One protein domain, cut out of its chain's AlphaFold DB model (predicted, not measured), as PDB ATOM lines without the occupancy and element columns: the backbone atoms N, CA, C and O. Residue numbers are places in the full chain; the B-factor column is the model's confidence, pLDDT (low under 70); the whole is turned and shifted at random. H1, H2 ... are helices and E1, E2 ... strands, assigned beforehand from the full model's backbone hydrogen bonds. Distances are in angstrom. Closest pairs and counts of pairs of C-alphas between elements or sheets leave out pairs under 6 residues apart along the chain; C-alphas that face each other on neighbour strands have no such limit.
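What this domain is: This is residues 181 to 306 and 318 to 335 of the 403 residues of the protein "Centromere protein P" of Astatotilapia calliptera (UniProt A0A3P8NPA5). A three-stranded sheet has helices over one face and its other face bare: H1 and the long H4 run along its strands, and H3 lies over E3. H5 packs on H3 and H4 away from the sheet, residues 300 to 306, of which 300 to 304 belong to H4, stick out at one end of the long axis, and the tip of the E2 and E3 hairpin lies at the opposite end. The printed part has 144 residues, with five named helices and three named strands in the order H1 E1 E2 E3 H2 H3 H4 H5; the sheet order is E1 - E2 - E3, antiparallel, and the class is mixed, helices and strands. It is compact by its radius of gyration of the C-alphas, 16.6 A, with an elongated outline of 62 by 32 by 31 A.

Where its parts are: H1, residues 181 to 197, begins at C-alpha 181 (-32.943, 46.636, -15.467) and is 24.3 A long. E1 is residues 212 to 216, E2 residues 224 to 233, 28.9 A, and E3 residues 239 to 248, 28.8 A. H2 is residues 251 to 255 and H3 residues 265 to 276, 15.8 A. H4, residues 278 to 304, is 39.4 A long and begins at C-alpha 278 (-24.899, 35.729, -25.765). H5, residues 318 to 335, is 24.3 A long, has a kink of 30 degrees near residue 329 and ends at C-alpha 335 (-14.694, 26.696, -38.508).

How they stand to each other: E1, E2 and E3 form a meander, each strand the antiparallel neighbour of the one before. In the hairpin E1 and E2, N 215 and O 225 are 2.8 A apart; in the hairpin E2 and E3, N 228 and O 244 are 2.9 A apart. H1, H3 and H4 are on the same face, making two layers, helices on one face of a sheet. H1 is at a height over the sheet of 10.1 A, along the strands. H3 is over E3, with closest C-alphas Ala 266 and Leu 245 at 5.2 A. H4 touches H3 at a steep tilt of 51 degrees, opposite ways, with closest C-alphas Ala 281 and Leu 272 at 5.2 A. H5 touches H3 at a shallow tilt of 22 degrees, the same way, with closest C-alphas Val 329 and Ala 268 at 6.5 A. H5 touches H4 too, with closest C-alphas Trp 321 and Gln 292 at 7.2 A. H2 is not on the sheet; H2 and H5 are close but not clearly touching, with closest C-alphas Ala 253 and Leu 318 at 7.1 A. Every O i to N i+4 pair is within hydrogen-bond range in H1, H2 and H3; H4 has 22 of 23 and H5 13 of 14.

The domain as a whole: The two C-alphas farthest apart, those of Glu 236 and Phe 306, are 64.2 A apart. Residues 307 to 317 are not printed, and C-alphas 306 and 318 are 19.6 A apart across the cut. The link from H1 to E1 is long, 14 residues. The mean pLDDT of the printed part is 74.1; residues 220 to 222, 249 to 263, 291 to 306 and 318 to 335 are under 70.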
ATOM      1  N   SER A 181     -31.670  46.755 -14.755       91.62
ATOM      2  CA  SER A 181     -32.943  46.636 -15.467       91.62
ATOM      3  C   SER A 181     -32.734  46.400 -16.962       91.62
ATOM      4  O   SER A 181     -33.282  45.445 -17.508       91.62
ATOM      5  N   ASP A 182     -31.860  47.185 -17.597       92.12
ATOM      6  CA  ASP A 182     -31.524  47.042 -19.015       92.12
ATOM      7  C   ASP A 182     -31.002  45.625 -19.326       92.12
ATOM      8  O   ASP A 182     -31.401  45.016 -20.314       92.12
ATOM      9  N   ARG A 183     -30.159  45.042 -18.456       92.94
ATOM     10  CA  ARG A 183     -29.663  43.662 -18.638       92.94
ATOM     11  C   ARG A 183     -30.749  42.603 -18.483       92.94
ATOM     12  O   ARG A 183     -30.709  41.589 -19.184       92.94
ATOM     13  N   CYS A 184     -31.700  42.815 -17.583       91.38
ATOM     14  CA  CYS A 184     -32.855  41.936 -17.430       91.38
ATOM     15  C   CYS A 184     -33.789  42.022 -18.646       91.38
ATOM     16  O   CYS A 184     -34.262  40.989 -19.129       91.38
ATOM     17  N   ASP A 185     -34.004  43.224 -19.180       91.88
ATOM     18  CA  ASP A 185     -34.816  43.447 -20.376       91.88
ATOM     19  C   ASP A 185     -34.129  42.887 -21.642       91.88
ATOM     20  O   ASP A 185     -34.801  42.266 -22.473       91.88
ATOM     21  N   ASP A 186     -32.797  43.002 -21.759       93.12
ATOM     22  CA  ASP A 186     -31.984  42.337 -22.794       93.12
ATOM     23  C   ASP A 186     -32.206  40.814 -22.759       93.12
ATOM     24  O   ASP A 186     -32.623  40.221 -23.757       93.12
ATOM     25  N   ARG A 187     -32.011  40.184 -21.587       94.62
ATOM     26  CA  ARG A 187     -32.249  38.742 -21.380       94.62
ATOM     27  C   ARG A 187     -33.665  38.351 -21.794       94.62
ATOM     28  O   ARG A 187     -33.840  37.396 -22.554       94.62
ATOM     29  N   SER A 188     -34.666  39.088 -21.310       94.44
ATOM     30  CA  SER A 188     -36.075  38.795 -21.582       94.44
ATOM     31  C   SER A 188     -36.390  38.850 -23.073       94.44
ATOM     32  O   SER A 188     -37.113  37.993 -23.586       94.44
ATOM     33  N   ARG A 189     -35.838  39.837 -23.784       95.88
ATOM     34  CA  ARG A 189     -36.008  39.975 -25.230       95.88
ATOM     35  C   ARG A 189     -35.341  38.827 -25.977       95.88
ATOM     36  O   ARG A 189     -35.973  38.236 -26.849       95.88
ATOM     37  N   THR A 190     -34.106  38.475 -25.617       95.75
ATOM     38  CA  THR A 190     -33.384  37.356 -26.233       95.75
ATOM     39  C   THR A 190     -34.135  36.037 -26.035       95.75
ATOM     40  O   THR A 190     -34.330  35.286 -26.990       95.75
ATOM     41  N   PHE A 191     -34.617  35.753 -24.822       96.31
ATOM     42  CA  PHE A 191     -35.390  34.540 -24.542       96.31
ATOM     43  C   PHE A 191     -36.685  34.476 -25.352       96.31
ATOM     44  O   PHE A 191     -36.967  33.438 -25.956       96.31
ATOM     45  N   GLN A 192     -37.435  35.581 -25.425       96.31
ATOM     46  CA  GLN A 192     -38.655  35.643 -26.229       96.31
ATOM     47  C   GLN A 192     -38.364  35.389 -27.712       96.31
ATOM     48  O   GLN A 192     -39.013  34.551 -28.332       96.31
ATOM     49  N   GLN A 193     -37.334  36.032 -28.269       96.00
ATOM     50  CA  GLN A 193     -36.937  35.840 -29.666       96.00
ATOM     51  C   GLN A 193     -36.610  34.376 -29.984       96.00
ATOM     52  O   GLN A 193     -37.021  33.857 -31.024       96.00
ATOM     53  N   PHE A 194     -35.884  33.687 -29.099       95.06
ATOM     54  CA  PHE A 194     -35.573  32.271 -29.289       95.06
ATOM     55  C   PHE A 194     -36.796  31.370 -29.138       95.06
ATOM     56  O   PHE A 194     -36.917  30.398 -29.885       95.06
ATOM     57  N   GLN A 195     -37.708  31.690 -28.221       95.31
ATOM     58  CA  GLN A 195     -38.976  30.979 -28.101       95.31
ATOM     59  C   GLN A 195     -39.825  31.129 -29.370       95.31
ATOM     60  O   GLN A 195     -40.333  30.129 -29.873       95.31
ATOM     61  N   ASP A 196     -39.916  32.336 -29.925       95.88
ATOM     62  CA  ASP A 196     -40.680  32.611 -31.145       95.88
ATOM     63  C   ASP A 196     -40.062  31.918 -32.367       95.88
ATOM     64  O   ASP A 196     -40.769  31.383 -33.225       95.88
ATOM     65  N   LYS A 197     -38.725  31.886 -32.438       95.06
ATOM     66  CA  LYS A 197     -37.983  31.265 -33.543       95.06
ATOM     67  C   LYS A 197     -37.974  29.736 -33.470       95.06
ATOM     68  O   LYS A 197     -38.013  29.075 -34.508       95.06
ATOM     69  N   TYR A 198     -37.943  29.167 -32.265       92.50
ATOM     70  CA  TYR A 198     -37.825  27.725 -32.027       92.50
ATOM     71  C   TYR A 198     -38.858  27.198 -31.011       92.50
ATOM     72  O   TYR A 198     -38.485  26.525 -30.044       92.50
ATOM     73  N   PRO A 199     -40.170  27.391 -31.240       93.00
ATOM     74  CA  PRO A 199     -41.208  27.117 -30.235       93.00
ATOM     75  C   PRO A 199     -41.341  25.634 -29.866       93.00
ATOM     76  O   PRO A 199     -41.892  25.287 -28.828       93.00
ATOM     77  N   SER A 200     -40.841  24.733 -30.716       89.62
ATOM     78  CA  SER A 200     -40.860  23.287 -30.455       89.62
ATOM     79  C   SER A 200     -39.665  22.781 -29.641       89.62
ATOM     80  O   SER A 200     -39.702  21.645 -29.176       89.62
ATOM     81  N   VAL A 201     -38.611  23.591 -29.505       89.38
ATOM     82  CA  VAL A 201     -37.357  23.226 -28.824       89.38
ATOM     83  C   VAL A 201     -37.162  24.055 -27.559       89.38
ATOM     84  O   VAL A 201     -36.608  23.549 -26.586       89.38
ATOM     85  N   ILE A 202     -37.613  25.308 -27.568       93.44
ATOM     86  CA  ILE A 202     -37.441  26.261 -26.478       93.44
ATOM     87  C   ILE A 202     -38.696  26.326 -25.619       93.44
ATOM     88  O   ILE A 202     -39.805  26.495 -26.124       93.44
ATOM     89  N   ALA A 203     -38.509  26.266 -24.305       93.44
ATOM     90  CA  ALA A 203     -39.547  26.589 -23.338       93.44
ATOM     91  C   ALA A 203     -39.004  27.494 -22.228       93.44
ATOM     92  O   ALA A 203     -37.868  27.332 -21.771       93.44
ATOM     93  N   LEU A 204     -39.849  28.426 -21.784       95.12
ATOM     94  CA  LEU A 204     -39.560  29.426 -20.755       95.12
ATOM     95  C   LEU A 204     -40.449  29.140 -19.533       95.12
ATOM     96  O   LEU A 204     -41.541  29.697 -19.430       95.12
ATOM     97  N   PRO A 205     -40.052  28.217 -18.634       89.75
ATOM     98  CA  PRO A 205     -40.926  27.725 -17.564       89.75
ATOM     99  C   PRO A 205     -41.336  28.811 -16.560       89.75
ATOM    100  O   PRO A 205     -42.440  28.749 -16.030       89.75
ATOM    101  N   GLY A 206     -40.477  29.805 -16.319       88.75
ATOM    102  CA  GLY A 206     -40.792  30.987 -15.508       88.75
ATOM    103  C   GLY A 206     -41.222  32.205 -16.334       88.75
ATOM    104  O   GLY A 206     -41.231  33.317 -15.817       88.75
ATOM    105  N   GLY A 207     -41.517  32.019 -17.623       91.56
ATOM    106  CA  GLY A 207     -41.752  33.102 -18.572       91.56
ATOM    107  C   GLY A 207     -40.469  33.806 -19.048       91.56
ATOM    108  O   GLY A 207     -39.367  33.455 -18.622       91.56
ATOM    109  N   PRO A 208     -40.595  34.801 -19.944       88.75
ATOM    110  CA  PRO A 208     -39.456  35.452 -20.602       88.75
ATOM    111  C   PRO A 208     -38.523  36.203 -19.659       88.75
ATOM    112  O   PRO A 208     -37.321  36.241 -19.890       88.75
ATOM    113  N   ARG A 209     -39.062  36.747 -18.566       87.62
ATOM    114  CA  ARG A 209     -38.285  37.485 -17.564       87.62
ATOM    115  C   ARG A 209     -37.510  36.586 -16.601       87.62
ATOM    116  O   ARG A 209     -36.638  37.085 -15.892       87.62
ATOM    117  N   SER A 210     -37.793  35.282 -16.592       90.94
ATOM    118  CA  SER A 210     -37.082  34.306 -15.764       90.94
ATOM    119  C   SER A 210     -35.601  34.222 -16.123       90.94
ATOM    120  O   SER A 210     -35.188  34.511 -17.243       90.94
ATOM    121  N   GLU A 211     -34.799  33.747 -15.177       92.56
ATOM    122  CA  GLU A 211     -33.380  33.465 -15.394       92.56
ATOM    123  C   GLU A 211     -33.149  32.173 -16.191       92.56
ATOM    124  O   GLU A 211     -32.030  31.915 -16.630       92.56
ATOM    125  N   VAL A 212     -34.187  31.349 -16.385       94.38
ATOM    126  CA  VAL A 212     -34.051  30.006 -16.959       94.38
ATOM    127  C   VAL A 212     -34.774  29.874 -18.294       94.38
ATOM    128  O   VAL A 212     -35.999  29.966 -18.376       94.38
ATOM    129  N   MET A 213     -34.011  29.513 -19.324       95.62
ATOM    130  CA  MET A 213     -34.521  29.010 -20.597       95.62
ATOM    131  C   MET A 213     -34.178  27.528 -20.737       95.62
ATOM    132  O   MET A 213     -33.067  27.094 -20.438       95.62
ATOM    133  N   THR A 214     -35.131  26.732 -21.214       93.38
ATOM    134  CA  THR A 214     -34.948  25.290 -21.404       93.38
ATOM    135  C   THR A 214     -34.932  24.934 -22.879       93.38
ATOM    136  O   THR A 214     -35.737  25.442 -23.657       93.38
ATOM    137  N   LEU A 215     -34.012  24.047 -23.254       90.56
ATOM    138  CA  LEU A 215     -33.915  23.471 -24.585       90.56
ATOM    139  C   LEU A 215     -34.212  21.977 -24.469       90.56
ATOM    140  O   LEU A 215     -33.430  21.208 -23.898       90.56
ATOM    141  N   ASN A 216     -35.343  21.561 -25.026       87.00
ATOM    142  CA  ASN A 216     -35.776  20.175 -25.057       87.00
ATOM    143  C   ASN A 216     -36.272  19.837 -26.458       87.00
ATOM    144  O   ASN A 216     -37.302  20.330 -26.907       87.00
ATOM    145  N   HIS A 217     -35.548  18.968 -27.156       80.19
ATOM    146  CA  HIS A 217     -35.949  18.603 -28.501       80.19
ATOM    147  C   HIS A 217     -36.958  17.429 -28.473       80.19
ATOM    148  O   HIS A 217     -36.610  16.355 -27.976       80.19
ATOM    149  N   PRO A 218     -38.135  17.516 -29.136       78.38
ATOM    150  CA  PRO A 218     -39.199  16.497 -29.067       78.38
ATOM    151  C   PRO A 218     -38.765  15.074 -29.450       78.38
ATOM    152  O   PRO A 218     -39.281  14.080 -28.953       78.38
ATOM    153  N   LYS A 219     -37.798  14.970 -30.366       71.56
ATOM    154  CA  LYS A 219     -37.224  13.696 -30.847       71.56
ATOM    155  C   LYS A 219     -36.136  13.093 -29.943       71.56
ATOM    156  O   LYS A 219     -35.702  11.980 -30.225       71.56
ATOM    157  N   LEU A 220     -35.680  13.804 -28.912       68.56
ATOM    158  CA  LEU A 220     -34.705  13.326 -27.923       68.56
ATOM    159  C   LEU A 220     -35.277  13.485 -26.502       68.56
ATOM    160  O   LEU A 220     -34.691  14.194 -25.681       68.56
ATOM    161  N   PRO A 221     -36.425  12.844 -26.199       67.12
ATOM    162  CA  PRO A 221     -37.063  12.989 -24.899       67.12
ATOM    163  C   PRO A 221     -36.103  12.545 -23.787       67.12
ATOM    164  O   PRO A 221     -35.568  11.437 -23.812       67.12
ATOM    165  N   GLY A 222     -35.864  13.437 -22.825       67.06
ATOM    166  CA  GLY A 222     -35.004  13.199 -21.663       67.06
ATOM    167  C   GLY A 222     -33.635  13.882 -21.708       67.06
ATOM    168  O   GLY A 222     -33.041  14.052 -20.648       67.06
ATOM    169  N   CYS A 223     -33.146  14.322 -22.873       70.94
ATOM    170  CA  CYS A 223     -31.945  15.161 -22.958       70.94
ATOM    171  C   CYS A 223     -32.355  16.633 -22.904       70.94
ATOM    172  O   CYS A 223     -32.898  17.152 -23.878       70.94
ATOM    173  N   MET A 224     -32.095  17.295 -21.777       81.06
ATOM    174  CA  MET A 224     -32.461  18.700 -21.585       81.06
ATOM    175  C   MET A 224     -31.223  19.546 -21.327       81.06
ATOM    176  O   MET A 224     -30.351  19.166 -20.538       81.06
ATOM    177  N   LEU A 225     -31.173  20.707 -21.973       87.69
ATOM    178  CA  LEU A 225     -30.229  21.762 -21.635       87.69
ATOM    179  C   LEU A 225     -30.984  22.904 -20.964       87.69
ATOM    180  O   LEU A 225     -32.102  23.236 -21.353       87.69
ATOM    181  N   PHE A 226     -30.357  23.502 -19.965       91.44
ATOM    182  CA  PHE A 226     -30.856  24.670 -19.264       91.44
ATOM    183  C   PHE A 226     -29.838  25.780 -19.456       91.44
ATOM    184  O   PHE A 226     -28.649  25.589 -19.204       91.44
ATOM    185  N   ILE A 227     -30.313  26.925 -19.912       94.56
ATOM    186  CA  ILE A 227     -29.564  28.168 -19.906       94.56
ATOM    187  C   ILE A 227     -30.005  28.916 -18.665       94.56
ATOM    188  O   ILE A 227     -31.181  29.248 -18.541       94.56
ATOM    189  N   HIS A 228     -29.063  29.147 -17.761       94.25
ATOM    190  CA  HIS A 228     -29.261  29.983 -16.591       94.25
ATOM    191  C   HIS A 228     -28.527  31.304 -16.813       94.25
ATOM    192  O   HIS A 228     -27.295  31.329 -16.824       94.25
ATOM    193  N   TRP A 229     -29.285  32.374 -17.028       94.88
ATOM    194  CA  TRP A 229     -28.791  33.723 -17.272       94.88
ATOM    195  C   TRP A 229     -29.193  34.622 -16.104       94.88
ATOM    196  O   TRP A 229     -30.300  35.161 -16.088       94.88
ATOM    197  N   SER A 230     -28.283  34.813 -15.152       92.25
ATOM    198  CA  SER A 230     -28.459  35.745 -14.035       92.25
ATOM    199  C   SER A 230     -27.770  37.080 -14.305       92.25
ATOM    200  O   SER A 230     -26.920  37.203 -15.195       92.25
ATOM    201  N   VAL A 231     -28.151  38.099 -13.543       92.25
ATOM    202  CA  VAL A 231     -27.496  39.407 -13.542       92.25
ATOM    203  C   VAL A 231     -27.080  39.708 -12.112       92.25
ATOM    204  O   VAL A 231     -27.920  39.823 -11.227       92.25
ATOM    205  N   ASP A 232     -25.778  39.839 -11.888       92.38
ATOM    206  CA  ASP A 232     -25.229  40.087 -10.561       92.38
ATOM    207  C   ASP A 232     -24.860  41.564 -10.410       92.38
ATOM    208  O   ASP A 232     -24.417  42.207 -11.367       92.38
ATOM    209  N   VAL A 233     -24.979  42.084  -9.188       94.44
ATOM    210  CA  VAL A 233     -24.573  43.449  -8.836       94.44
ATOM    211  C   VAL A 233     -23.457  43.381  -7.802       94.44
ATOM    212  O   VAL A 233     -23.599  42.761  -6.750       94.44
ATOM    213  N   SER A 234     -22.311  43.990  -8.109       94.81
ATOM    214  CA  SER A 234     -21.212  44.102  -7.147       94.81
ATOM    215  C   SER A 234     -21.489  45.197  -6.117       94.81
ATOM    216  O   SER A 234     -22.287  46.107  -6.348       94.81
ATOM    217  N   ARG A 235     -20.751  45.173  -5.004       95.06
ATOM    218  CA  ARG A 235     -20.806  46.221  -3.975       95.06
ATOM    219  C   ARG A 235     -20.528  47.627  -4.534       95.06
ATOM    220  O   ARG A 235     -21.045  48.609  -4.019       95.06
ATOM    221  N   GLU A 236     -19.730  47.724  -5.592       95.94
ATOM    222  CA  GLU A 236     -19.341  48.959  -6.283       95.94
ATOM    223  C   GLU A 236     -20.342  49.391  -7.369       95.94
ATOM    224  O   GLU A 236     -20.102  50.384  -8.052       95.94
ATOM    225  N   GLY A 237     -21.444  48.657  -7.555       94.75
ATOM    226  CA  GLY A 237     -22.452  48.939  -8.580       94.75
ATOM    227  C   GLY A 237     -22.096  48.411  -9.971       94.75
ATOM    228  O   GLY A 237     -22.660  48.854 -10.971       94.75
ATOM    229  N   VAL A 238     -21.157  47.462 -10.072       96.12
ATOM    230  CA  VAL A 238     -20.853  46.804 -11.350       96.12
ATOM    231  C   VAL A 238     -21.906  45.739 -11.628       96.12
ATOM    232  O   VAL A 238     -22.020  44.760 -10.893       96.12
ATOM    233  N   VAL A 239     -22.648  45.915 -12.720       94.94
ATOM    234  CA  VAL A 239     -23.676  44.976 -13.181       94.94
ATOM    235  C   VAL A 239     -23.060  43.982 -14.164       94.94
ATOM    236  O   VAL A 239     -22.596  44.378 -15.236       94.94
ATOM    237  N   THR A 240     -23.062  42.694 -13.818       93.31
ATOM    238  CA  THR A 240     -22.417  41.636 -14.611       93.31
ATOM    239  C   THR A 240     -23.413  40.530 -14.968       93.31
ATOM    240  O   THR A 240     -23.865  39.819 -14.070       93.31
ATOM    241  N   PRO A 241     -23.741  40.324 -16.257       93.12
ATOM    242  CA  PRO A 241     -24.521  39.165 -16.669       93.12
ATOM    243  C   PRO A 241     -23.671  37.891 -16.569       93.12
ATOM    244  O   PRO A 241     -22.523  37.864 -17.015       93.12
ATOM    245  N   LYS A 242     -24.248  36.821 -16.021       92.94
ATOM    246  CA  LYS A 242     -23.642  35.489 -15.954       92.94
ATOM    247  C   LYS A 242     -24.552  34.488 -16.639       92.94
ATOM    248  O   LYS A 242     -25.688  34.287 -16.226       92.94
ATOM    249  N   ILE A 243     -24.042  33.854 -17.687       94.75
ATOM    250  CA  ILE A 243     -24.803  32.908 -18.501       94.75
ATOM    251  C   ILE A 243     -24.115  31.564 -18.400       94.75
ATOM    252  O   ILE A 243     -22.960  31.444 -18.776       94.75
ATOM    253  N   SER A 244     -24.825  30.555 -17.914       92.81
ATOM    254  CA  SER A 244     -24.288  29.211 -17.739       92.81
ATOM    255  C   SER A 244     -25.172  28.174 -18.419       92.81
ATOM    256  O   SER A 244     -26.396  28.314 -18.496       92.81
ATOM    257  N   LEU A 245     -24.533  27.123 -18.929       90.31
ATOM    258  CA  LEU A 245     -25.196  25.979 -19.540       90.31
ATOM    259  C   LEU A 245     -25.167  24.800 -18.570       90.31
ATOM    260  O   LEU A 245     -24.103  24.266 -18.260       90.31
ATOM    261  N   LEU A 246     -26.344  24.341 -18.159       88.38
ATOM    262  CA  LEU A 246     -26.510  23.135 -17.360       88.38
ATOM    263  C   LEU A 246     -27.119  22.031 -18.221       88.38
ATOM    264  O   LEU A 246     -28.053  22.252 -18.991       88.38
ATOM    265  N   THR A 247     -26.607  20.813 -18.083       82.31
ATOM    266  CA  THR A 247     -27.091  19.662 -18.853       82.31
ATOM    267  C   THR A 247     -27.738  18.647 -17.927       82.31
ATOM    268  O   THR A 247     -27.093  18.168 -16.995       82.31
ATOM    269  N   LYS A 248     -28.979  18.252 -18.215       79.25
ATOM    270  CA  LYS A 248     -29.622  17.105 -17.570       79.25
ATOM    271  C   LYS A 248     -29.674  15.953 -18.563       79.25
ATOM    272  O   LYS A 248     -30.434  15.977 -19.531       79.25
ATOM    273  N   ILE A 249     -28.835  14.953 -18.309       67.81
ATOM    274  CA  ILE A 249     -28.769  13.705 -19.073       67.81
ATOM    275  C   ILE A 249     -29.391  12.600 -18.204       67.81
ATOM    276  O   ILE A 249     -29.039  12.513 -17.028       67.81
ATOM    277  N   PRO A 250     -30.292  11.749 -18.730       66.44
ATOM    278  CA  PRO A 250     -30.900  10.677 -17.945       66.44
ATOM    279  C   PRO A 250     -29.850   9.709 -17.382       66.44
ATOM    280  O   PRO A 250     -28.906   9.341 -18.077       66.44
ATOM    281  N   GLU A 251     -30.039   9.219 -16.157       63.47
ATOM    282  CA  GLU A 251     -29.081   8.325 -15.482       63.47
ATOM    283  C   GLU A 251     -28.828   7.019 -16.245       63.47
ATOM    284  O   GLU A 251     -27.689   6.571 -16.349       63.47
ATOM    285  N   ARG A 252     -29.865   6.457 -16.880       61.38
ATOM    286  CA  ARG A 252     -29.732   5.283 -17.766       61.38
ATOM    287  C   ARG A 252     -28.749   5.538 -18.911       61.38
ATOM    288  O   ARG A 252     -28.039   4.642 -19.338       61.38
ATOM    289  N   ALA A 253     -28.690   6.780 -19.382       58.62
ATOM    290  CA  ALA A 253     -27.771   7.238 -20.412       58.62
ATOM    291  C   ALA A 253     -26.348   7.492 -19.870       58.62
ATOM    292  O   ALA A 253     -25.385   7.443 -20.633       58.62
ATOM    293  N   LEU A 254     -26.195   7.743 -18.566       57.84
ATOM    294  CA  LEU A 254     -24.896   7.862 -17.896       57.84
ATOM    295  C   LEU A 254     -24.277   6.490 -17.592       57.84
ATOM    296  O   LEU A 254     -23.076   6.322 -17.786       57.84
ATOM    297  N   GLN A 255     -25.087   5.501 -17.201       57.69
ATOM    298  CA  GLN A 255     -24.646   4.123 -16.919       57.69
ATOM    299  C   GLN A 255     -24.008   3.431 -18.132       57.69
ATOM    300  O   GLN A 255     -23.127   2.591 -17.979       57.69
ATOM    301  N   LEU A 256     -24.413   3.826 -19.339       52.81
ATOM    302  CA  LEU A 256     -23.880   3.311 -20.600       52.81
ATOM    303  C   LEU A 256     -22.489   3.874 -20.950       52.81
ATOM    304  O   LEU A 256     -21.828   3.353 -21.844       52.81
ATOM    305  N   PHE A 257     -22.023   4.920 -20.252       51.59
ATOM    306  CA  PHE A 257     -20.738   5.579 -20.514       51.59
ATOM    307  C   PHE A 257     -20.009   5.941 -19.205       51.59
ATOM    308  O   PHE A 257     -19.993   7.115 -18.822       51.59
ATOM    309  N   PRO A 258     -19.380   4.956 -18.532       52.00
ATOM    310  CA  PRO A 258     -18.675   5.157 -17.260       52.00
ATOM    311  C   PRO A 258     -17.395   6.006 -17.380       52.00
ATOM    312  O   PRO A 258     -16.925   6.556 -16.387       52.00
ATOM    313  N   SER A 259     -16.842   6.178 -18.586       48.88
ATOM    314  CA  SER A 259     -15.697   7.058 -18.840       48.88
ATOM    315  C   SER A 259     -16.149   8.478 -19.217       48.88
ATOM    316  O   SER A 259     -16.554   8.742 -20.348       48.88
ATOM    317  N   GLN A 260     -16.101   9.366 -18.223       51.62
ATOM    318  CA  GLN A 260     -15.869  10.817 -18.275       51.62
ATOM    319  C   GLN A 260     -16.028  11.525 -19.643       51.62
ATOM    320  O   GLN A 260     -15.124  11.517 -20.471       51.62
ATOM    321  N   ALA A 261     -17.163  12.211 -19.826       47.19
ATOM    322  CA  ALA A 261     -17.317  13.401 -20.683       47.19
ATOM    323  C   ALA A 261     -18.693  14.049 -20.426       47.19
ATOM    324  O   ALA A 261     -19.574  14.054 -21.285       47.19
ATOM    325  N   VAL A 262     -18.918  14.504 -19.191       49.34
ATOM    326  CA  VAL A 262     -20.064  15.370 -18.841       49.34
ATOM    327  C   VAL A 262     -19.616  16.839 -18.700       49.34
ATOM    328  O   VAL A 262     -20.433  17.731 -18.879       49.34
ATOM    329  N   GLY A 263     -18.319  17.105 -18.491       54.50
ATOM    330  CA  GLY A 263     -17.743  18.456 -18.354       54.50
ATOM    331  C   GLY A 263     -17.011  18.919 -19.611       54.50
ATOM    332  O   GLY A 263     -15.789  18.892 -19.655       54.50
ATOM    333  N   GLY A 264     -17.754  19.231 -20.672       70.25
ATOM    334  CA  GLY A 264     -17.167  19.861 -21.865       70.25
ATOM    335  C   GLY A 264     -18.119  20.813 -22.585       70.25
ATOM    336  O   GLY A 264     -17.685  21.747 -23.251       70.25
ATOM    337  N   ALA A 265     -19.430  20.581 -22.468       75.44
ATOM    338  CA  ALA A 265     -20.437  21.437 -23.089       75.44
ATOM    339  C   ALA A 265     -20.489  22.827 -22.440       75.44
ATOM    340  O   ALA A 265     -20.622  23.814 -23.159       75.44
ATOM    341  N   ALA A 266     -20.356  22.903 -21.112       82.69
ATOM    342  CA  ALA A 266     -20.355  24.169 -20.388       82.69
ATOM    343  C   ALA A 266     -19.114  25.000 -20.746       82.69
ATOM    344  O   ALA A 266     -19.238  26.142 -21.160       82.69
ATOM    345  N   GLU A 267     -17.926  24.399 -20.717       83.88
ATOM    346  CA  GLU A 267     -16.650  25.049 -21.040       83.88
ATOM    347  C   GLU A 267     -16.602  25.529 -22.498       83.88
ATOM    348  O   GLU A 267     -16.074  26.600 -22.820       83.88
ATOM    349  N   ALA A 268     -17.169  24.735 -23.404       82.50
ATOM    350  CA  ALA A 268     -17.250  25.104 -24.804       82.50
ATOM    351  C   ALA A 268     -18.288  26.216 -25.037       82.50
ATOM    352  O   ALA A 268     -18.051  27.101 -25.858       82.50
ATOM    353  N   PHE A 269     -19.390  26.229 -24.283       87.81
ATOM    354  CA  PHE A 269     -20.347  27.333 -24.296       87.81
ATOM    355  C   PHE A 269     -19.748  28.629 -23.743       87.81
ATOM    356  O   PHE A 269     -19.871  29.656 -24.399       87.81
ATOM    357  N   GLU A 270     -19.015  28.581 -22.631       89.56
ATOM    358  CA  GLU A 270     -18.267  29.734 -22.102       89.56
ATOM    359  C   GLU A 270     -17.298  30.308 -23.146       89.56
ATOM    360  O   GLU A 270     -17.182  31.522 -23.336       89.56
ATOM    361  N   SER A 271     -16.636  29.429 -23.902       88.88
ATOM    362  CA  SER A 271     -15.772  29.851 -25.007       88.88
ATOM    363  C   SER A 271     -16.559  30.557 -26.116       88.88
ATOM    364  O   SER A 271     -16.100  31.581 -26.621       88.88
ATOM    365  N   LEU A 272     -17.743  30.049 -26.476       89.06
ATOM    366  CA  LEU A 272     -18.624  30.688 -27.459       89.06
ATOM    367  C   LEU A 272     -19.156  32.032 -26.957       89.06
ATOM    368  O   LEU A 272     -19.138  32.990 -27.721       89.06
ATOM    369  N   LEU A 273     -19.566  32.131 -25.691       91.38
ATOM    370  CA  LEU A 273     -20.022  33.381 -25.077       91.38
ATOM    371  C   LEU A 273     -18.953  34.467 -25.176       91.38
ATOM    372  O   LEU A 273     -19.243  35.587 -25.590       91.38
ATOM    373  N   ARG A 274     -17.700  34.120 -24.870       90.75
ATOM    374  CA  ARG A 274     -16.573  35.055 -24.931       90.75
ATOM    375  C   ARG A 274     -16.254  35.531 -26.352       90.75
ATOM    376  O   ARG A 274     -15.778  36.649 -26.516       90.75
ATOM    377  N   ILE A 275     -16.451  34.680 -27.360       90.81
ATOM    378  CA  ILE A 275     -16.069  34.972 -28.753       90.81
ATOM    379  C   ILE A 275     -17.215  35.636 -29.525       90.81
ATOM    380  O   ILE A 275     -16.981  36.564 -30.293       90.81
ATOM    381  N   LEU A 276     -18.438  35.134 -29.356       89.94
ATOM    382  CA  LEU A 276     -19.598  35.476 -30.181       89.94
ATOM    383  C   LEU A 276     -20.620  36.358 -29.453       89.94
ATOM    384  O   LEU A 276     -21.461  36.971 -30.103       89.94
ATOM    385  N   GLY A 277     -20.565  36.412 -28.122       91.56
ATOM    386  CA  GLY A 277     -21.601  37.023 -27.298       91.56
ATOM    387  C   GLY A 277     -22.823  36.115 -27.075       91.56
ATOM    388  O   GLY A 277     -22.907  35.022 -27.645       91.56
ATOM    389  N   PRO A 278     -23.781  36.553 -26.233       91.38
ATOM    390  CA  PRO A 278     -24.899  35.729 -25.765       91.38
ATOM    391  C   PRO A 278     -25.780  35.165 -26.881       91.38
ATOM    392  O   PRO A 278     -25.962  33.954 -26.975       91.38
ATOM    393  N   GLU A 279     -26.297  36.027 -27.758       93.25
ATOM    394  CA  GLU A 279     -27.268  35.637 -28.787       93.25
ATOM    395  C   GLU A 279     -26.678  34.611 -29.761       93.25
ATOM    396  O   GLU A 279     -27.242  33.541 -29.974       93.25
ATOM    397  N   ALA A 280     -25.495  34.888 -30.309       92.06
ATOM    398  CA  ALA A 280     -24.853  33.999 -31.273       92.06
ATOM    399  C   ALA A 280     -24.353  32.688 -30.637       92.06
ATOM    400  O   ALA A 280     -24.373  31.639 -31.291       92.06
ATOM    401  N   ALA A 281     -23.945  32.706 -29.364       92.94
ATOM    402  CA  ALA A 281     -23.605  31.486 -28.634       92.94
ATOM    403  C   ALA A 281     -24.839  30.595 -28.410       92.94
ATOM    404  O   ALA A 281     -24.770  29.385 -28.637       92.94
ATOM    405  N   LEU A 282     -25.976  31.188 -28.027       92.50
ATOM    406  CA  LEU A 282     -27.245  30.474 -27.855       92.50
ATOM    407  C   LEU A 282     -27.749  29.889 -29.176       92.50
ATOM    408  O   LEU A 282     -28.052  28.697 -29.246       92.50
ATOM    409  N   GLU A 283     -27.748  30.689 -30.243       93.12
ATOM    410  CA  GLU A 283     -28.082  30.244 -31.598       93.12
ATOM    411  C   GLU A 283     -27.221  29.040 -32.013       93.12
ATOM    412  O   GLU A 283     -27.736  28.050 -32.532       93.12
ATOM    413  N   SER A 284     -25.916  29.080 -31.723       89.06
ATOM    414  CA  SER A 284     -24.988  27.992 -32.047       89.06
ATOM    415  C   SER A 284     -25.342  26.685 -31.330       89.06
ATOM    416  O   SER A 284     -25.260  25.614 -31.934       89.06
ATOM    417  N   ILE A 285     -25.769  26.748 -30.062       86.75
ATOM    418  CA  ILE A 285     -26.226  25.562 -29.320       86.75
ATOM    419  C   ILE A 285     -27.512  25.007 -29.924       86.75
ATOM    420  O   ILE A 285     -27.612  23.796 -30.138       86.75
ATOM    421  N   ILE A 286     -28.484  25.872 -30.211       87.44
ATOM    422  CA  ILE A 286     -29.781  25.456 -30.755       87.44
ATOM    423  C   ILE A 286     -29.580  24.780 -32.113       87.44
ATOM    424  O   ILE A 286     -30.019  23.644 -32.314       87.44
ATOM    425  N   GLN A 287     -28.817  25.408 -33.009       85.38
ATOM    426  CA  GLN A 287     -28.477  24.830 -34.307       85.38
ATOM    427  C   GLN A 287     -27.702  23.519 -34.169       85.38
ATOM    428  O   GLN A 287     -27.953  22.573 -34.918       85.38
ATOM    429  N   ALA A 288     -26.777  23.420 -33.207       78.88
ATOM    430  CA  ALA A 288     -26.081  22.169 -32.941       78.88
ATOM    431  C   ALA A 288     -27.074  21.070 -32.535       78.88
ATOM    432  O   ALA A 288     -27.024  19.977 -33.094       78.88
ATOM    433  N   MET A 289     -28.025  21.344 -31.640       75.12
ATOM    434  CA  MET A 289     -29.056  20.371 -31.266       75.12
ATOM    435  C   MET A 289     -29.915  19.933 -32.464       75.12
ATOM    436  O   MET A 289     -30.145  18.734 -32.644       75.12
ATOM    437  N   GLU A 290     -30.336  20.864 -33.321       73.00
ATOM    438  CA  GLU A 290     -31.135  20.563 -34.517       73.00
ATOM    439  C   GLU A 290     -30.349  19.771 -35.582       73.00
ATOM    440  O   GLU A 290     -30.845  18.790 -36.158       73.00
ATOM    441  N   ALA A 291     -29.091  20.143 -35.833       68.06
ATOM    442  CA  ALA A 291     -28.234  19.501 -36.827       68.06
ATOM    443  C   ALA A 291     -27.873  18.058 -36.443       68.06
ATOM    444  O   ALA A 291     -27.841  17.169 -37.305       68.06
ATOM    445  N   GLN A 292     -27.650  17.794 -35.150       58.44
ATOM    446  CA  GLN A 292     -27.349  16.447 -34.649       58.44
ATOM    447  C   GLN A 292     -28.500  15.471 -34.916       58.44
ATOM    448  O   GLN A 292     -28.281  14.300 -35.219       58.44
ATOM    449  N   ILE A 293     -29.737  15.957 -34.922       58.03
ATOM    450  CA  ILE A 293     -30.928  15.142 -35.181       58.03
ATOM    451  C   ILE A 293     -31.065  14.792 -36.659       58.03
ATOM    452  O   ILE A 293     -31.461  13.676 -37.005       58.03
ATOM    453  N   THR A 294     -30.694  15.712 -37.548       54.66
ATOM    454  CA  THR A 294     -30.658  15.445 -38.992       54.66
ATOM    455  C   THR A 294     -29.577  14.418 -39.339       54.66
ATOM    456  O   THR A 294     -29.810  13.529 -40.161       54.66
ATOM    457  N   ARG A 295     -28.427  14.455 -38.653       50.03
ATOM    458  CA  ARG A 295     -27.353  13.464 -38.831       50.03
ATOM    459  C   ARG A 295     -27.707  12.092 -38.254       50.03
ATOM    460  O   ARG A 295     -27.509  11.103 -38.953       50.03
ATOM    461  N   LEU A 296     -28.341  12.028 -37.078       50.53
ATOM    462  CA  LEU A 296     -28.882  10.782 -36.505       50.53
ATOM    463  C   LEU A 296     -29.905  10.098 -37.431       50.53
ATOM    464  O   LEU A 296     -29.991   8.871 -37.477       50.53
ATOM    465  N   ARG A 297     -30.674  10.868 -38.214       47.53
ATOM    466  CA  ARG A 297     -31.589  10.326 -39.237       47.53
ATOM    467  C   ARG A 297     -30.853   9.697 -40.422       47.53
ATOM    468  O   ARG A 297     -31.325   8.692 -40.948       47.53
ATOM    469  N   SER A 298     -29.724  10.269 -40.841       42.56
ATOM    470  CA  SER A 298     -28.909   9.733 -41.939       42.56
ATOM    471  C   SER A 298     -28.234   8.419 -41.536       42.56
ATOM    472  O   SER A 298     -28.333   7.438 -42.270       42.56
ATOM    473  N   THR A 299     -27.674   8.340 -40.324       42.41
ATOM    474  CA  THR A 299     -27.123   7.089 -39.780       42.41
ATOM    475  C   THR A 299     -28.200   6.045 -39.488       42.41
ATOM    476  O   THR A 299     -27.985   4.882 -39.815       42.41
ATOM    477  N   ARG A 300     -29.393   6.420 -38.988       39.25
ATOM    478  CA  ARG A 300     -30.526   5.476 -38.867       39.25
ATOM    479  C   ARG A 300     -30.996   4.935 -40.217       39.25
ATOM    480  O   ARG A 300     -31.273   3.746 -40.301       39.25
ATOM    481  N   LYS A 301     -31.051   5.749 -41.280       34.19
ATOM    482  CA  LYS A 301     -31.372   5.255 -42.634       34.19
ATOM    483  C   LYS A 301     -30.340   4.239 -43.129       34.19
ATOM    484  O   LYS A 301     -30.736   3.221 -43.679       34.19
ATOM    485  N   ILE A 302     -29.053   4.489 -42.881       32.56
ATOM    486  CA  ILE A 302     -27.956   3.586 -43.261       32.56
ATOM    487  C   ILE A 302     -27.996   2.282 -42.437       32.56
ATOM    488  O   ILE A 302     -27.821   1.201 -42.994       32.56
ATOM    489  N   CYS A 303     -28.302   2.347 -41.138       30.06
ATOM    490  CA  CYS A 303     -28.453   1.157 -40.292       30.06
ATOM    491  C   CYS A 303     -29.724   0.345 -40.600       30.06
ATOM    492  O   CYS A 303     -29.667  -0.882 -40.579       30.06
ATOM    493  N   LEU A 304     -30.845   0.988 -40.951       31.16
ATOM    494  CA  LEU A 304     -32.082   0.298 -41.352       31.16
ATOM    495  C   LEU A 304     -31.932  -0.444 -42.688       31.16
ATOM    496  O   LEU A 304     -32.574  -1.469 -42.889       31.16
ATOM    497  N   THR A 305     -31.040   0.013 -43.571       32.59
ATOM    498  CA  THR A 305     -30.644  -0.743 -44.771       32.59
ATOM    499  C   THR A 305     -29.694  -1.914 -44.488       32.59
ATOM    500  O   THR A 305     -29.476  -2.725 -45.382       32.59
ATOM    501  N   PHE A 306     -29.144  -2.036 -43.271       31.23
ATOM    502  CA  PHE A 306     -28.109  -3.026 -42.937       31.23
ATOM    503  C   PHE A 306     -28.441  -3.985 -41.785       31.23
ATOM    504  O   PHE A 306     -27.657  -4.901 -41.551       31.23
ATOM    505  N   LEU A 318     -27.267   7.999 -28.383       38.38
ATOM    506  CA  LEU A 318     -26.652   8.744 -27.292       38.38
ATOM    507  C   LEU A 318     -25.111   8.665 -27.307       38.38
ATOM    508  O   LEU A 318     -24.442   9.660 -27.016       38.38
ATOM    509  N   HIS A 319     -24.543   7.531 -27.746       39.97
ATOM    510  CA  HIS A 319     -23.103   7.384 -28.011       39.97
ATOM    511  C   HIS A 319     -22.617   8.349 -29.108       39.97
ATOM    512  O   HIS A 319     -21.552   8.959 -28.989       39.97
ATOM    513  N   GLN A 320     -23.417   8.532 -30.167       39.84
ATOM    514  CA  GLN A 320     -23.135   9.532 -31.201       39.84
ATOM    515  C   GLN A 320     -23.289  10.954 -30.649       39.84
ATOM    516  O   GLN A 320     -22.404  11.779 -30.862       39.84
ATOM    517  N   TRP A 321     -24.336  11.233 -29.866       39.81
ATOM    518  CA  TRP A 321     -24.554  12.563 -29.291       39.81
ATOM    519  C   TRP A 321     -23.352  13.063 -28.469       39.81
ATOM    520  O   TRP A 321     -22.881  14.161 -28.739       39.81
ATOM    521  N   LYS A 322     -22.764  12.253 -27.570       38.72
ATOM    522  CA  LYS A 322     -21.564  12.644 -26.790       38.72
ATOM    523  C   LYS A 322     -20.292  12.816 -27.631       38.72
ATOM    524  O   LYS A 322     -19.564  13.789 -27.434       38.72
ATOM    525  N   ARG A 323     -20.013  11.914 -28.588       39.53
ATOM    526  CA  ARG A 323     -18.858  12.082 -29.498       39.53
ATOM    527  C   ARG A 323     -18.980  13.371 -30.307       39.53
ATOM    528  O   ARG A 323     -17.976  14.035 -30.527       39.53
ATOM    529  N   TYR A 324     -20.189  13.746 -30.719       39.25
ATOM    530  CA  TYR A 324     -20.407  14.861 -31.636       39.25
ATOM    531  C   TYR A 324     -20.836  16.177 -30.984       39.25
ATOM    532  O   TYR A 324     -20.757  17.192 -31.664       39.25
ATOM    533  N   THR A 325     -21.218  16.230 -29.707       37.94
ATOM    534  CA  THR A 325     -21.291  17.497 -28.955       37.94
ATOM    535  C   THR A 325     -19.892  17.969 -28.572       37.94
ATOM    536  O   THR A 325     -19.550  19.117 -28.842       37.94
ATOM    537  N   CYS A 326     -19.021  17.071 -28.095       35.44
ATOM    538  CA  CYS A 326     -17.609  17.397 -27.855       35.44
ATOM    539  C   CYS A 326     -16.842  17.702 -29.154       35.44
ATOM    540  O   CYS A 326     -16.031  18.621 -29.178       35.44
ATOM    541  N   VAL A 327     -17.099  16.972 -30.249       35.53
ATOM    542  CA  VAL A 327     -16.464  17.260 -31.550       35.53
ATOM    543  C   VAL A 327     -17.149  18.424 -32.256       35.53
ATOM    544  O   VAL A 327     -16.462  19.261 -32.811       35.53
ATOM    545  N   GLY A 328     -18.475  18.543 -32.230       35.06
ATOM    546  CA  GLY A 328     -19.229  19.557 -32.975       35.06
ATOM    547  C   GLY A 328     -19.022  20.977 -32.462       35.06
ATOM    548  O   GLY A 328     -18.857  21.872 -33.283       35.06
ATOM    549  N   VAL A 329     -18.932  21.182 -31.143       35.59
ATOM    550  CA  VAL A 329     -18.595  22.508 -30.597       35.59
ATOM    551  C   VAL A 329     -17.118  22.845 -30.854       35.59
ATOM    552  O   VAL A 329     -16.790  23.975 -31.201       35.59
ATOM    553  N   ARG A 330     -16.229  21.841 -30.824       33.28
ATOM    554  CA  ARG A 330     -14.810  21.983 -31.200       33.28
ATOM    555  C   ARG A 330     -14.614  22.256 -32.701       33.28
ATOM    556  O   ARG A 330     -13.801  23.090 -33.061       33.28
ATOM    557  N   THR A 331     -15.433  21.656 -33.567       34.69
ATOM    558  CA  THR A 331     -15.421  21.900 -35.023       34.69
ATOM    559  C   THR A 331     -16.030  23.264 -35.362       34.69
ATOM    560  O   THR A 331     -15.617  23.890 -36.330       34.69
ATOM    561  N   LEU A 332     -17.001  23.750 -34.577       32.06
ATOM    562  CA  LEU A 332     -17.529  25.114 -34.685       32.06
ATOM    563  C   LEU A 332     -16.470  26.154 -34.300       32.06
ATOM    564  O   LEU A 332     -16.377  27.171 -34.982       32.06
ATOM    565  N   LEU A 333     -15.633  25.873 -33.292       34.31
ATOM    566  CA  LEU A 333     -14.449  26.677 -32.954       34.31
ATOM    567  C   LEU A 333     -13.391  26.647 -34.075       34.31
ATOM    568  O   LEU A 333     -12.870  27.697 -34.443       34.31
ATOM    569  N   ASP A 334     -13.139  25.491 -34.700       30.23
ATOM    570  CA  ASP A 334     -12.205  25.388 -35.836       30.23
ATOM    571  C   ASP A 334     -12.735  26.089 -37.108       30.23
ATOM    572  O   ASP A 334     -11.986  26.738 -37.838       30.23
ATOM    573  N   LEU A 335     -14.047  26.026 -37.370       29.84
ATOM    574  CA  LEU A 335     -14.694  26.696 -38.508       29.84
ATOM    575  C   LEU A 335     -14.857  28.210 -38.305       29.84
ATOM    576  O   LEU A 335     -14.867  28.950 -39.290       29.84
TER     577      LEU A 335